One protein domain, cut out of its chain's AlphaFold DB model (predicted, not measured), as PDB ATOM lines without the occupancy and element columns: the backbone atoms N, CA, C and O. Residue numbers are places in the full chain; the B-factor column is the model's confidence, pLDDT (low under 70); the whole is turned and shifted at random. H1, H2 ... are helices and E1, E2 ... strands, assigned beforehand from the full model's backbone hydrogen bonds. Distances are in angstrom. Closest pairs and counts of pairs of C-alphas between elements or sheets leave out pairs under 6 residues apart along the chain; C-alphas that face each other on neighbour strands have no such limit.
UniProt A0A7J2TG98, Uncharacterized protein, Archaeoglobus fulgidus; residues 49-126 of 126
ATOM      1  N   ASP A  49      18.952  -8.716 -71.204       80.62
ATOM      2  CA  ASP A  49      18.317  -8.834 -72.510       80.62
ATOM      3  C   ASP A  49      17.339  -7.687 -72.762       80.62
ATOM      4  O   ASP A  49      17.352  -7.115 -73.845       80.62
ATOM      5  N   GLU A  50      16.555  -7.283 -71.766       81.06
ATOM      6  CA  GLU A  50      15.678  -6.114 -71.829       81.06
ATOM      7  C   GLU A  50      16.473  -4.832 -72.075       81.06
ATOM      8  O   GLU A  50      16.171  -4.072 -72.995       81.06
ATOM      9  N   ILE A  51      17.533  -4.622 -71.293       79.12
ATOM     10  CA  ILE A  51      18.407  -3.458 -71.443       79.12
ATOM     11  C   ILE A  51      19.086  -3.479 -72.816       79.12
ATOM     12  O   ILE A  51      19.122  -2.456 -73.494       79.12
ATOM     13  N   ARG A  52      19.580  -4.637 -73.272       83.62
ATOM     14  CA  ARG A  52      20.161  -4.776 -74.614       83.62
ATOM     15  C   ARG A  52      19.142  -4.461 -75.709       83.62
ATOM     16  O   ARG A  52      19.454  -3.693 -76.607       83.62
ATOM     17  N   ASN A  53      17.919  -4.972 -75.600       84.69
ATOM     18  CA  ASN A  53      16.857  -4.698 -76.567       84.69
ATOM     19  C   ASN A  53      16.507  -3.204 -76.619       84.69
ATOM     20  O   ASN A  53      16.260  -2.669 -77.696       84.69
ATOM     21  N   LEU A  54      16.494  -2.516 -75.472       83.12
ATOM     22  CA  LEU A  54      16.315  -1.062 -75.418       83.12
ATOM     23  C   LEU A  54      17.450  -0.313 -76.130       83.12
ATOM     24  O   LEU A  54      17.176   0.625 -76.878       83.12
ATOM     25  N   LYS A  55      18.704  -0.744 -75.951       81.62
ATOM     26  CA  LYS A  55      19.859  -0.174 -76.665       81.62
ATOM     27  C   LYS A  55      19.771  -0.399 -78.177       81.62
ATOM     28  O   LYS A  55      19.973   0.542 -78.940       81.62
ATOM     29  N   ASP A  56      19.392  -1.599 -78.609       85.94
ATOM     30  CA  ASP A  56      19.217  -1.911 -80.032       85.94
ATOM     31  C   ASP A  56      18.093  -1.060 -80.651       85.94
ATOM     32  O   ASP A  56      18.225  -0.538 -81.760       85.94
ATOM     33  N   LEU A  57      16.987  -0.859 -79.922       83.94
ATOM     34  CA  LEU A  57      15.902   0.032 -80.345       83.94
ATOM     35  C   LEU A  57      16.365   1.488 -80.463       83.94
ATOM     36  O   LEU A  57      16.005   2.152 -81.436       83.94
ATOM     37  N   ALA A  58      17.178   1.970 -79.520       81.69
ATOM     38  CA  ALA A  58      17.773   3.303 -79.578       81.69
ATOM     39  C   ALA A  58      18.645   3.484 -80.828       81.69
ATOM     40  O   ALA A  58      18.503   4.477 -81.543       81.69
ATOM     41  N   GLU A  59      19.499   2.512 -81.143       81.44
ATOM     42  CA  GLU A  59      20.360   2.571 -82.325       81.44
ATOM     43  C   GLU A  59      19.545   2.542 -83.629       81.44
ATOM     44  O   GLU A  59      19.774   3.341 -84.541       81.44
ATOM     45  N   ILE A  60      18.528   1.675 -83.706       82.19
ATOM     46  CA  ILE A  60      17.622   1.608 -84.860       82.19
ATOM     47  C   ILE A  60      16.872   2.929 -85.044       82.19
ATOM     48  O   ILE A  60      16.741   3.390 -86.184       82.19
ATOM     49  N   ALA A  61      16.390   3.528 -83.952       78.56
ATOM     50  CA  ALA A  61      15.731   4.826 -83.987       78.56
ATOM     51  C   ALA A  61      16.679   5.871 -84.581       78.56
ATOM     52  O   ALA A  61      16.320   6.537 -85.554       78.56
ATOM     53  N   VAL A  62      17.918   5.957 -84.072       78.25
ATOM     54  CA  VAL A  62      18.897   6.959 -84.524       78.25
ATOM     55  C   VAL A  62      19.313   6.775 -85.976       78.25
ATOM     56  O   VAL A  62      19.462   7.751 -86.708       78.25
ATOM     57  N   LYS A  63      19.437   5.531 -86.431       80.12
ATOM     58  CA  LYS A  63      19.826   5.221 -87.807       80.12
ATOM     59  C   LYS A  63      18.725   5.496 -88.828       80.12
ATOM     60  O   LYS A  63      19.020   5.890 -89.956       80.12
ATOM     61  N   LYS A  64      17.463   5.228 -88.484       74.50
ATOM     62  CA  LYS A  64      16.345   5.334 -89.435       74.50
ATOM     63  C   LYS A  64      15.776   6.746 -89.545       74.50
ATOM     64  O   LYS A  64      15.068   7.014 -90.515       74.50
ATOM     65  N   MET A  65      16.057   7.630 -88.587       70.56
ATOM     66  CA  MET A  65      15.362   8.912 -88.485       70.56
ATOM     67  C   MET A  65      16.236  10.109 -88.882       70.56
ATOM     68  O   MET A  65      17.366  10.246 -88.410       70.56
ATOM     69  N   PRO A  66      15.728  11.007 -89.748       67.50
ATOM     70  CA  PRO A  66      16.419  12.243 -90.077       67.50
ATOM     71  C   PRO A  66      16.408  13.201 -88.882       67.50
ATOM     72  O   PRO A  66      15.394  13.361 -88.201       67.50
ATOM     73  N   SER A  67      17.522  13.910 -88.688       68.38
ATOM     74  CA  SER A  67      17.743  14.816 -87.553       68.38
ATOM     75  C   SER A  67      16.694  15.924 -87.390       68.38
ATOM     76  O   SER A  67      16.547  16.491 -86.311       68.38
ATOM     77  N   THR A  68      15.959  16.230 -88.456       68.56
ATOM     78  CA  THR A  68      14.958  17.295 -88.537       68.56
ATOM     79  C   THR A  68      13.560  16.899 -88.066       68.56
ATOM     80  O   THR A  68      12.736  17.789 -87.892       68.56
ATOM     81  N   LYS A  69      13.268  15.604 -87.864       69.56
ATOM     82  CA  LYS A  69      11.936  15.125 -87.436       69.56
ATOM     83  C   LYS A  69      11.937  14.417 -86.080       69.56
ATOM     84  O   LYS A  69      11.001  13.693 -85.754       69.56
ATOM     85  N   TRP A  70      12.990  14.609 -85.293       71.56
ATOM     86  CA  TRP A  70      13.150  13.898 -84.029       71.56
ATOM     87  C   TRP A  70      12.035  14.151 -83.027       71.56
ATOM     88  O   TRP A  70      11.559  13.197 -82.423       71.56
ATOM     89  N   ASP A  71      11.583  15.391 -82.875       68.81
ATOM     90  CA  ASP A  71      10.569  15.727 -81.870       68.81
ATOM     91  C   ASP A  71       9.226  15.027 -82.130       68.81
ATOM     92  O   ASP A  71       8.543  14.636 -81.190       68.81
ATOM     93  N   GLU A  72       8.875  14.800 -83.397       69.12
ATOM     94  CA  GLU A  72       7.618  14.150 -83.791       69.12
ATOM     95  C   GLU A  72       7.693  12.624 -83.611       69.12
ATOM     96  O   GLU A  72       6.829  12.016 -82.987       69.12
ATOM     97  N   TYR A  73       8.774  12.000 -84.085       69.00
ATOM     98  CA  TYR A  73       8.925  10.542 -84.021       69.00
ATOM     99  C   TYR A  73       9.387  10.018 -82.657       69.00
ATOM    100  O   TYR A  73       9.125   8.861 -82.319       69.00
ATOM    101  N   SER A  74      10.084  10.841 -81.870       71.88
ATOM    102  CA  SER A  74      10.537  10.451 -80.531       71.88
ATOM    103  C   SER A  74       9.360  10.179 -79.600       71.88
ATOM    104  O   SER A  74       9.431   9.229 -78.826       71.88
ATOM    105  N   GLN A  75       8.258  10.929 -79.721       76.19
ATOM    106  CA  GLN A  75       7.054  10.690 -78.924       76.19
ATOM    107  C   GLN A  75       6.389   9.352 -79.257       76.19
ATOM    108  O   GLN A  75       6.050   8.601 -78.345       76.19
ATOM    109  N   GLU A  76       6.258   9.005 -80.540       78.06
ATOM    110  CA  GLU A  76       5.660   7.725 -80.939       78.06
ATOM    111  C   GLU A  76       6.495   6.525 -80.472       78.06
ATOM    112  O   GLU A  76       5.948   5.543 -79.964       78.06
ATOM    113  N   ILE A  77       7.823   6.597 -80.614       79.62
ATOM    114  CA  ILE A  77       8.729   5.546 -80.125       79.62
ATOM    115  C   ILE A  77       8.654   5.445 -78.603       79.62
ATOM    116  O   ILE A  77       8.558   4.339 -78.069       79.62
ATOM    117  N   TYR A  78       8.673   6.587 -77.914       82.31
ATOM    118  CA  TYR A  78       8.549   6.651 -76.465       82.31
ATOM    119  C   TYR A  78       7.272   5.952 -75.988       82.31
ATOM    120  O   TYR A  78       7.329   5.085 -75.115       82.31
ATOM    121  N   GLU A  79       6.123   6.264 -76.591       83.00
ATOM    122  CA  GLU A  79       4.854   5.639 -76.222       83.00
ATOM    123  C   GLU A  79       4.850   4.133 -76.496       83.00
ATOM    124  O   GLU A  79       4.434   3.357 -75.634       83.00
ATOM    125  N   GLN A  80       5.361   3.695 -77.649       83.94
ATOM    126  CA  GLN A  80       5.416   2.273 -77.993       83.94
ATOM    127  C   GLN A  80       6.296   1.476 -77.026       83.94
ATOM    128  O   GLN A  80       5.897   0.400 -76.573       83.94
ATOM    129  N   ILE A  81       7.470   2.003 -76.672       84.75
ATOM    130  CA  ILE A  81       8.384   1.359 -75.723       84.75
ATOM    131  C   ILE A  81       7.762   1.331 -74.336       84.75
ATOM    132  O   ILE A  81       7.720   0.276 -73.701       84.75
ATOM    133  N   ARG A  82       7.194   2.452 -73.889       84.00
ATOM    134  CA  ARG A  82       6.522   2.527 -72.596       84.00
ATOM    135  C   ARG A  82       5.391   1.505 -72.494       84.00
ATOM    136  O   ARG A  82       5.300   0.803 -71.489       84.00
ATOM    137  N   VAL A  83       4.554   1.382 -73.526       84.31
ATOM    138  CA  VAL A  83       3.465   0.393 -73.563       84.31
ATOM    139  C   VAL A  83       4.026  -1.030 -73.538       84.31
ATOM    140  O   VAL A  83       3.600  -1.827 -72.702       84.31
ATOM    141  N   LEU A  84       5.012  -1.339 -74.383       83.69
ATOM    142  CA  LEU A  84       5.622  -2.669 -74.470       83.69
ATOM    143  C   LEU A  84       6.197  -3.138 -73.127       83.69
ATOM    144  O   LEU A  84       5.973  -4.277 -72.717       83.69
ATOM    145  N   TYR A  85       6.933  -2.265 -72.443       81.12
ATOM    146  CA  TYR A  85       7.532  -2.588 -71.152       81.12
ATOM    147  C   TYR A  85       6.474  -2.629 -70.043       81.12
ATOM    148  O   TYR A  85       6.489  -3.559 -69.234       81.12
ATOM    149  N   SER A  86       5.475  -1.737 -70.070       80.12
ATOM    150  CA  SER A  86       4.388  -1.751 -69.079       80.12
ATOM    151  C   SER A  86       3.584  -3.058 -69.079       80.12
ATOM    152  O   SER A  86       3.210  -3.546 -68.014       80.12
ATOM    153  N   GLN A  87       3.388  -3.687 -70.245       77.06
ATOM    154  CA  GLN A  87       2.729  -4.996 -70.359       77.06
ATOM    155  C   GLN A  87       3.503  -6.121 -69.660       77.06
ATOM    156  O   GLN A  87       2.915  -7.129 -69.275       77.06
ATOM    157  N   LYS A  88       4.814  -5.948 -69.476       77.56
ATOM    158  CA  LYS A  88       5.691  -6.883 -68.763       77.56
ATOM    159  C   LYS A  88       5.840  -6.542 -67.275       77.56
ATOM    160  O   LYS A  88       6.627  -7.187 -66.590       77.56
ATOM    161  N   GLY A  89       5.111  -5.541 -66.771       77.44
ATOM    162  CA  GLY A  89       5.215  -5.084 -65.382       77.44
ATOM    163  C   GLY A  89       6.513  -4.330 -65.076       77.44
ATOM    164  O   GLY A  89       6.899  -4.221 -63.916       77.44
ATOM    165  N   VAL A  90       7.191  -3.826 -66.107       83.12
ATOM    166  CA  VAL A  90       8.436  -3.058 -66.000       83.12
ATOM    167  C   VAL A  90       8.281  -1.720 -66.720       83.12
ATOM    168  O   VAL A  90       7.374  -1.523 -67.524       83.12
ATOM    169  N   TYR A  91       9.145  -0.766 -66.423       83.88
ATOM    170  CA  TYR A  91       9.190   0.526 -67.089       83.88
ATOM    171  C   TYR A  91      10.443   0.600 -67.959       83.88
ATOM    172  O   TYR A  91      11.540   0.263 -67.521       83.88
ATOM    173  N   GLY A  92      10.267   1.020 -69.206       86.69
ATOM    174  CA  GLY A  92      11.343   1.240 -70.162       86.69
ATOM    175  C   GLY A  92      11.088   2.546 -70.894       86.69
ATOM    176  O   GLY A  92       9.946   2.826 -71.264       86.69
ATOM    177  N   ASP A  93      12.137   3.338 -71.071       84.75
ATOM    178  CA  ASP A  93      12.071   4.668 -71.663       84.75
ATOM    179  C   ASP A  93      13.355   4.979 -72.458       84.75
ATOM    180  O   ASP A  93      14.453   4.541 -72.107       84.75
ATOM    181  N   LEU A  94      13.186   5.712 -73.560       85.12
ATOM    182  CA  LEU A  94      14.240   6.240 -74.416       85.12
ATOM    183  C   LEU A  94      14.054   7.752 -74.577       85.12
ATOM    184  O   LEU A  94      13.113   8.201 -75.233       85.12
ATOM    185  N   ILE A  95      15.003   8.534 -74.066       83.88
ATOM    186  CA  ILE A  95      15.021   9.991 -74.220       83.88
ATOM    187  C   ILE A  95      16.098  10.364 -75.232       83.88
ATOM    188  O   ILE A  95      17.289  10.177 -74.989       83.88
ATOM    189  N   ILE A  96      15.689  10.923 -76.364       79.69
ATOM    190  CA  ILE A  96      16.597  11.320 -77.442       79.69
ATOM    191  C   ILE A  96      16.795  12.835 -77.389       79.69
ATOM    192  O   ILE A  96      15.836  13.599 -77.399       79.69
ATOM    193  N   VAL A  97      18.050  13.273 -77.325       80.19
ATOM    194  CA  VAL A  97      18.465  14.670 -77.140       80.19
ATOM    195  C   VAL A  97      19.484  15.049 -78.224       80.19
ATOM    196  O   VAL A  97      20.094  14.190 -78.869       80.19
ATOM    197  N   ASP A  98      19.662  16.351 -78.452       78.44
ATOM    198  CA  ASP A  98      20.642  16.912 -79.390       78.44
ATOM    199  C   ASP A  98      20.488  16.380 -80.827       78.44
ATOM    200  O   ASP A  98      21.462  16.002 -81.484       78.44
ATOM    201  N   SER A  99      19.244  16.321 -81.317       74.12
ATOM    202  CA  SER A  99      18.901  15.826 -82.660       74.12
ATOM    203  C   SER A  99      19.405  14.402 -82.940       74.12
ATOM    204  O   SER A  99      19.894  14.112 -84.036       74.12
ATOM    205  N   GLY A 100      19.298  13.512 -81.951       73.31
ATOM    206  CA  GLY A 100      19.705  12.111 -82.078       73.31
ATOM    207  C   GLY A 100      21.159  11.839 -81.711       73.31
ATOM    208  O   GLY A 100      21.597  10.706 -81.849       73.31
ATOM    209  N   LYS A 101      21.916  12.844 -81.249       79.44
ATOM    210  CA  LYS A 101      23.325  12.663 -80.859       79.44
ATOM    211  C   LYS A 101      23.512  12.075 -79.470       79.44
ATOM    212  O   LYS A 101      24.584  11.558 -79.156       79.44
ATOM    213  N   LYS A 102      22.498  12.193 -78.623       83.88
ATOM    214  CA  LYS A 102      22.527  11.700 -77.256       83.88
ATOM    215  C   LYS A 102      21.235  10.948 -76.996       83.88
ATOM    216  O   LYS A 102      20.163  11.509 -77.189       83.88
ATOM    217  N   VAL A 103      21.330   9.696 -76.576       85.12
ATOM    218  CA  VAL A 103      20.166   8.879 -76.230       85.12
ATOM    219  C   VAL A 103      20.328   8.390 -74.808       85.12
ATOM    220  O   VAL A 103      21.359   7.835 -74.458       85.12
ATOM    221  N   ILE A 104      19.328   8.614 -73.975       86.56
ATOM    222  CA  ILE A 104      19.297   8.141 -72.600       86.56
ATOM    223  C   ILE A 104      18.349   6.953 -72.567       86.56
ATOM    224  O   ILE A 104      17.186   7.073 -72.943       86.56
ATOM    225  N   VAL A 105      18.868   5.811 -72.142       86.75
ATOM    226  CA  VAL A 105      18.119   4.573 -71.975       86.75
ATOM    227  C   VAL A 105      17.809   4.413 -70.501       86.75
ATOM    228  O   VAL A 105      18.731   4.306 -69.695       86.75
ATOM    229  N   ASN A 106      16.526   4.365 -70.158       87.12
ATOM    230  CA  ASN A 106      16.050   4.134 -68.802       87.12
ATOM    231  C   ASN A 106      15.303   2.802 -68.745       87.12
ATOM    232  O   ASN A 106      14.435   2.515 -69.569       87.12
ATOM    233  N   PHE A 107      15.620   1.995 -67.744       86.44
ATOM    234  CA  PHE A 107      14.919   0.761 -67.433       86.44
ATOM    235  C   PHE A 107      14.710   0.675 -65.924       86.44
ATOM    236  O   PHE A 107      15.662   0.794 -65.155       86.44
ATOM    237  N   VAL A 108      13.472   0.446 -65.498       83.38
ATOM    238  CA  VAL A 108      13.108   0.307 -64.088       83.38
ATOM    239  C   VAL A 108      12.207  -0.910 -63.916       83.38
ATOM    240  O   VAL A 108      11.167  -1.035 -64.559       83.38
ATOM    241  N   SER A 109      12.589  -1.810 -63.022       83.31
ATOM    242  CA  SER A 109      11.766  -2.911 -62.527       83.31
ATOM    243  C   SER A 109      11.581  -2.787 -61.013       83.31
ATOM    244  O   SER A 109      12.071  -1.843 -60.396       83.31
ATOM    245  N   ALA A 110      10.874  -3.738 -60.398       77.50
ATOM    246  CA  ALA A 110      10.707  -3.771 -58.944       77.50
ATOM    247  C   ALA A 110      12.045  -3.837 -58.178       77.50
ATOM    248  O   ALA A 110      12.128  -3.334 -57.060       77.50
ATOM    249  N   ASP A 111      13.079  -4.423 -58.791       71.69
ATOM    250  CA  ASP A 111      14.347  -4.745 -58.132       71.69
ATOM    251  C   ASP A 111      15.557  -4.003 -58.725       71.69
ATOM    252  O   ASP A 111      16.619  -3.957 -58.102       71.69
ATOM    253  N   VAL A 112      15.435  -3.445 -59.937       76.25
ATOM    254  CA  VAL A 112      16.563  -2.870 -60.687       76.25
ATOM    255  C   VAL A 112      16.170  -1.552 -61.336       76.25
ATOM    256  O   VAL A 112      15.219  -1.489 -62.108       76.25
ATOM    257  N   GLU A 113      16.981  -0.526 -61.104       83.62
ATOM    258  CA  GLU A 113      16.972   0.720 -61.862       83.62
ATOM    259  C   GLU A 113      18.282   0.833 -62.647       83.62
ATOM    260  O   GLU A 113      19.378   0.673 -62.102       83.62
ATOM    261  N   TYR A 114      18.164   1.066 -63.948       83.81
ATOM    262  CA  TYR A 114      19.278   1.223 -64.866       83.81
ATOM    263  C   TYR A 114      19.041   2.446 -65.744       83.81
ATOM    264  O   TYR A 114      18.006   2.564 -66.397       83.81
ATOM    265  N   SER A 115      20.025   3.337 -65.780       87.81
ATOM    266  CA  SER A 115      20.039   4.484 -66.677       87.81
ATOM    267  C   SER A 115      21.421   4.613 -67.295       87.81
ATOM    268  O   SER A 115      22.433   4.592 -66.588       87.81
ATOM    269  N   GLU A 116      21.477   4.725 -68.615       87.75
ATOM    270  CA  GLU A 116      22.721   4.929 -69.346       87.75
ATOM    271  C   GLU A 116      22.518   5.954 -70.453       87.75
ATOM    272  O   GLU A 116      21.477   6.014 -71.101       87.75
ATOM    273  N   THR A 117      23.534   6.781 -70.665       87.31
ATOM    274  CA  THR A 117      23.570   7.734 -71.769       87.31
ATOM    275  C   THR A 117      24.485   7.199 -72.858       87.31
ATOM    276  O   THR A 117      25.678   7.027 -72.628       87.31
ATOM    277  N   LEU A 118      23.923   7.008 -74.042       85.62
ATOM    278  CA  LEU A 118      24.616   6.658 -75.268       85.62
ATOM    279  C   LEU A 118      24.886   7.917 -76.091       85.62
ATOM    280  O   LEU A 118      24.022   8.786 -76.254       85.62
ATOM    281  N   HIS A 119      26.083   7.995 -76.652       85.69
ATOM    282  CA  HIS A 119      26.460   9.002 -77.628       85.69
ATOM    283  C   HIS A 119      26.367   8.404 -79.025       85.69
ATOM    284  O   HIS A 119      27.085   7.465 -79.363       85.69
ATOM    285  N   CYS A 120      25.489   8.968 -79.850       81.38
ATOM    286  CA  CYS A 120      25.222   8.457 -81.181       81.38
ATOM    287  C   CYS A 120      25.764   9.401 -82.256       81.38
ATOM    288  O   CYS A 120      25.412  10.579 -82.318       81.38
ATOM    289  N   VAL A 121      26.639   8.904 -83.128       78.50
ATOM    290  CA  VAL A 121      27.225   9.691 -84.223       78.50
ATOM    291  C   VAL A 121      27.203   8.858 -85.494       78.50
ATOM    292  O   VAL A 121      27.694   7.736 -85.520       78.50
ATOM    293  N   GLY A 122      26.617   9.402 -86.564       68.94
ATOM    294  CA  GLY A 122      26.558   8.705 -87.854       68.94
ATOM    295  C   GLY A 122      25.692   7.438 -87.854       68.94
ATOM    296  O   GLY A 122      25.858   6.603 -88.736       68.94
ATOM    297  N   GLY A 123      24.776   7.294 -86.890       67.81
ATOM    298  CA  GLY A 123      23.890   6.133 -86.777       67.81
ATOM    299  C   GLY A 123      24.439   4.970 -85.946       67.81
ATOM    300  O   GLY A 123      23.746   3.967 -85.845       67.81
ATOM    301  N   GLU A 124      25.629   5.103 -85.351       74.69
ATOM    302  CA  GLU A 124      26.148   4.186 -84.324       74.69
ATOM    303  C   GLU A 124      26.051   4.850 -82.945       74.69
ATOM    304  O   GLU A 124      26.447   6.010 -82.809       74.69
ATOM    305  N   CYS A 125      25.562   4.122 -81.937       77.75
ATOM    306  CA  CYS A 125      25.457   4.565 -80.542       77.75
ATOM    307  C   CYS A 125      26.491   3.846 -79.664       77.75
ATOM    308  O   CYS A 125      26.605   2.623 -79.732       77.75
ATOM    309  N   ARG A 126      27.252   4.592 -78.852       75.00
ATOM    310  CA  ARG A 126      28.269   4.055 -77.931       75.00
ATOM    311  C   ARG A 126      28.128   4.591 -76.520       75.00
ATOM    312  O   ARG A 126      27.704   5.760 -76.380       75.00
TER     313      ARG A 126
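AT A GLANCE: This is residues 49 to 126 of the 126 residues of an uncharacterized protein of Archaeoglobus fulgidus (UniProt A0A7J2TG98). A sheet of three strands has one helix, H1, packed over one face and its other face bare, while a second helix, H2, lies beside the edge strand E1. The printed part has 78 residues, with H1, H2, E1, E2 and E3 in that order along the chain; it is of mixed class, helices and strands. The sheet order is E1, E2, E3, antiparallel. It is compact, with a radius of gyration of the C-alphas of 11.9 A, and elongated, spanning 36 by 23 by 16 A.

IN THESE COORDINATES: Find C-alpha 49 at (18.317, -8.834, -72.510); from there H1 runs 22.2 A through residues 49 to 64. H2, residues 70 to 86, covers 23.3 A. Next come E1, residues 91 to 97, 19.7 A, and E2, residues 102 to 108, 19.8 A. E3, residues 113 to 121, runs 26.2 A to C-alpha 121 at (27.225, 9.691, -84.223).

HOW THE PARTS SIT: Start at the meander E1, E2, E3, each strand the antiparallel neighbour of the one before, in two hairpins. Look at N 93 and O 106, 2.9 A, and at N 105 and O 116, 2.8 A, within hydrogen-bond range. H1 on one face makes two layers, helix and sheet, at a height over the sheet of 8.8 A; its closest C-alphas to E2 are Ile 51 and Phe 107, 6.8 A. H2 stands at the sheet's level and touches E1, closest at the C-alphas of Tyr 85 and Tyr 91, 5.4 A. H1 and H2 are near each other. Every O i to N i+4 pair is within hydrogen-bond range in H1, and 11 of 13 in H2.

THE WHOLE: The C-alphas of Thr 68 and Asp 111 are the two farthest apart, 37.6 A. The printed part has no cut, and its four links are tight. Look for pLDDT under 70 at residues 66 to 69, 71 to 73 and 122 to 123.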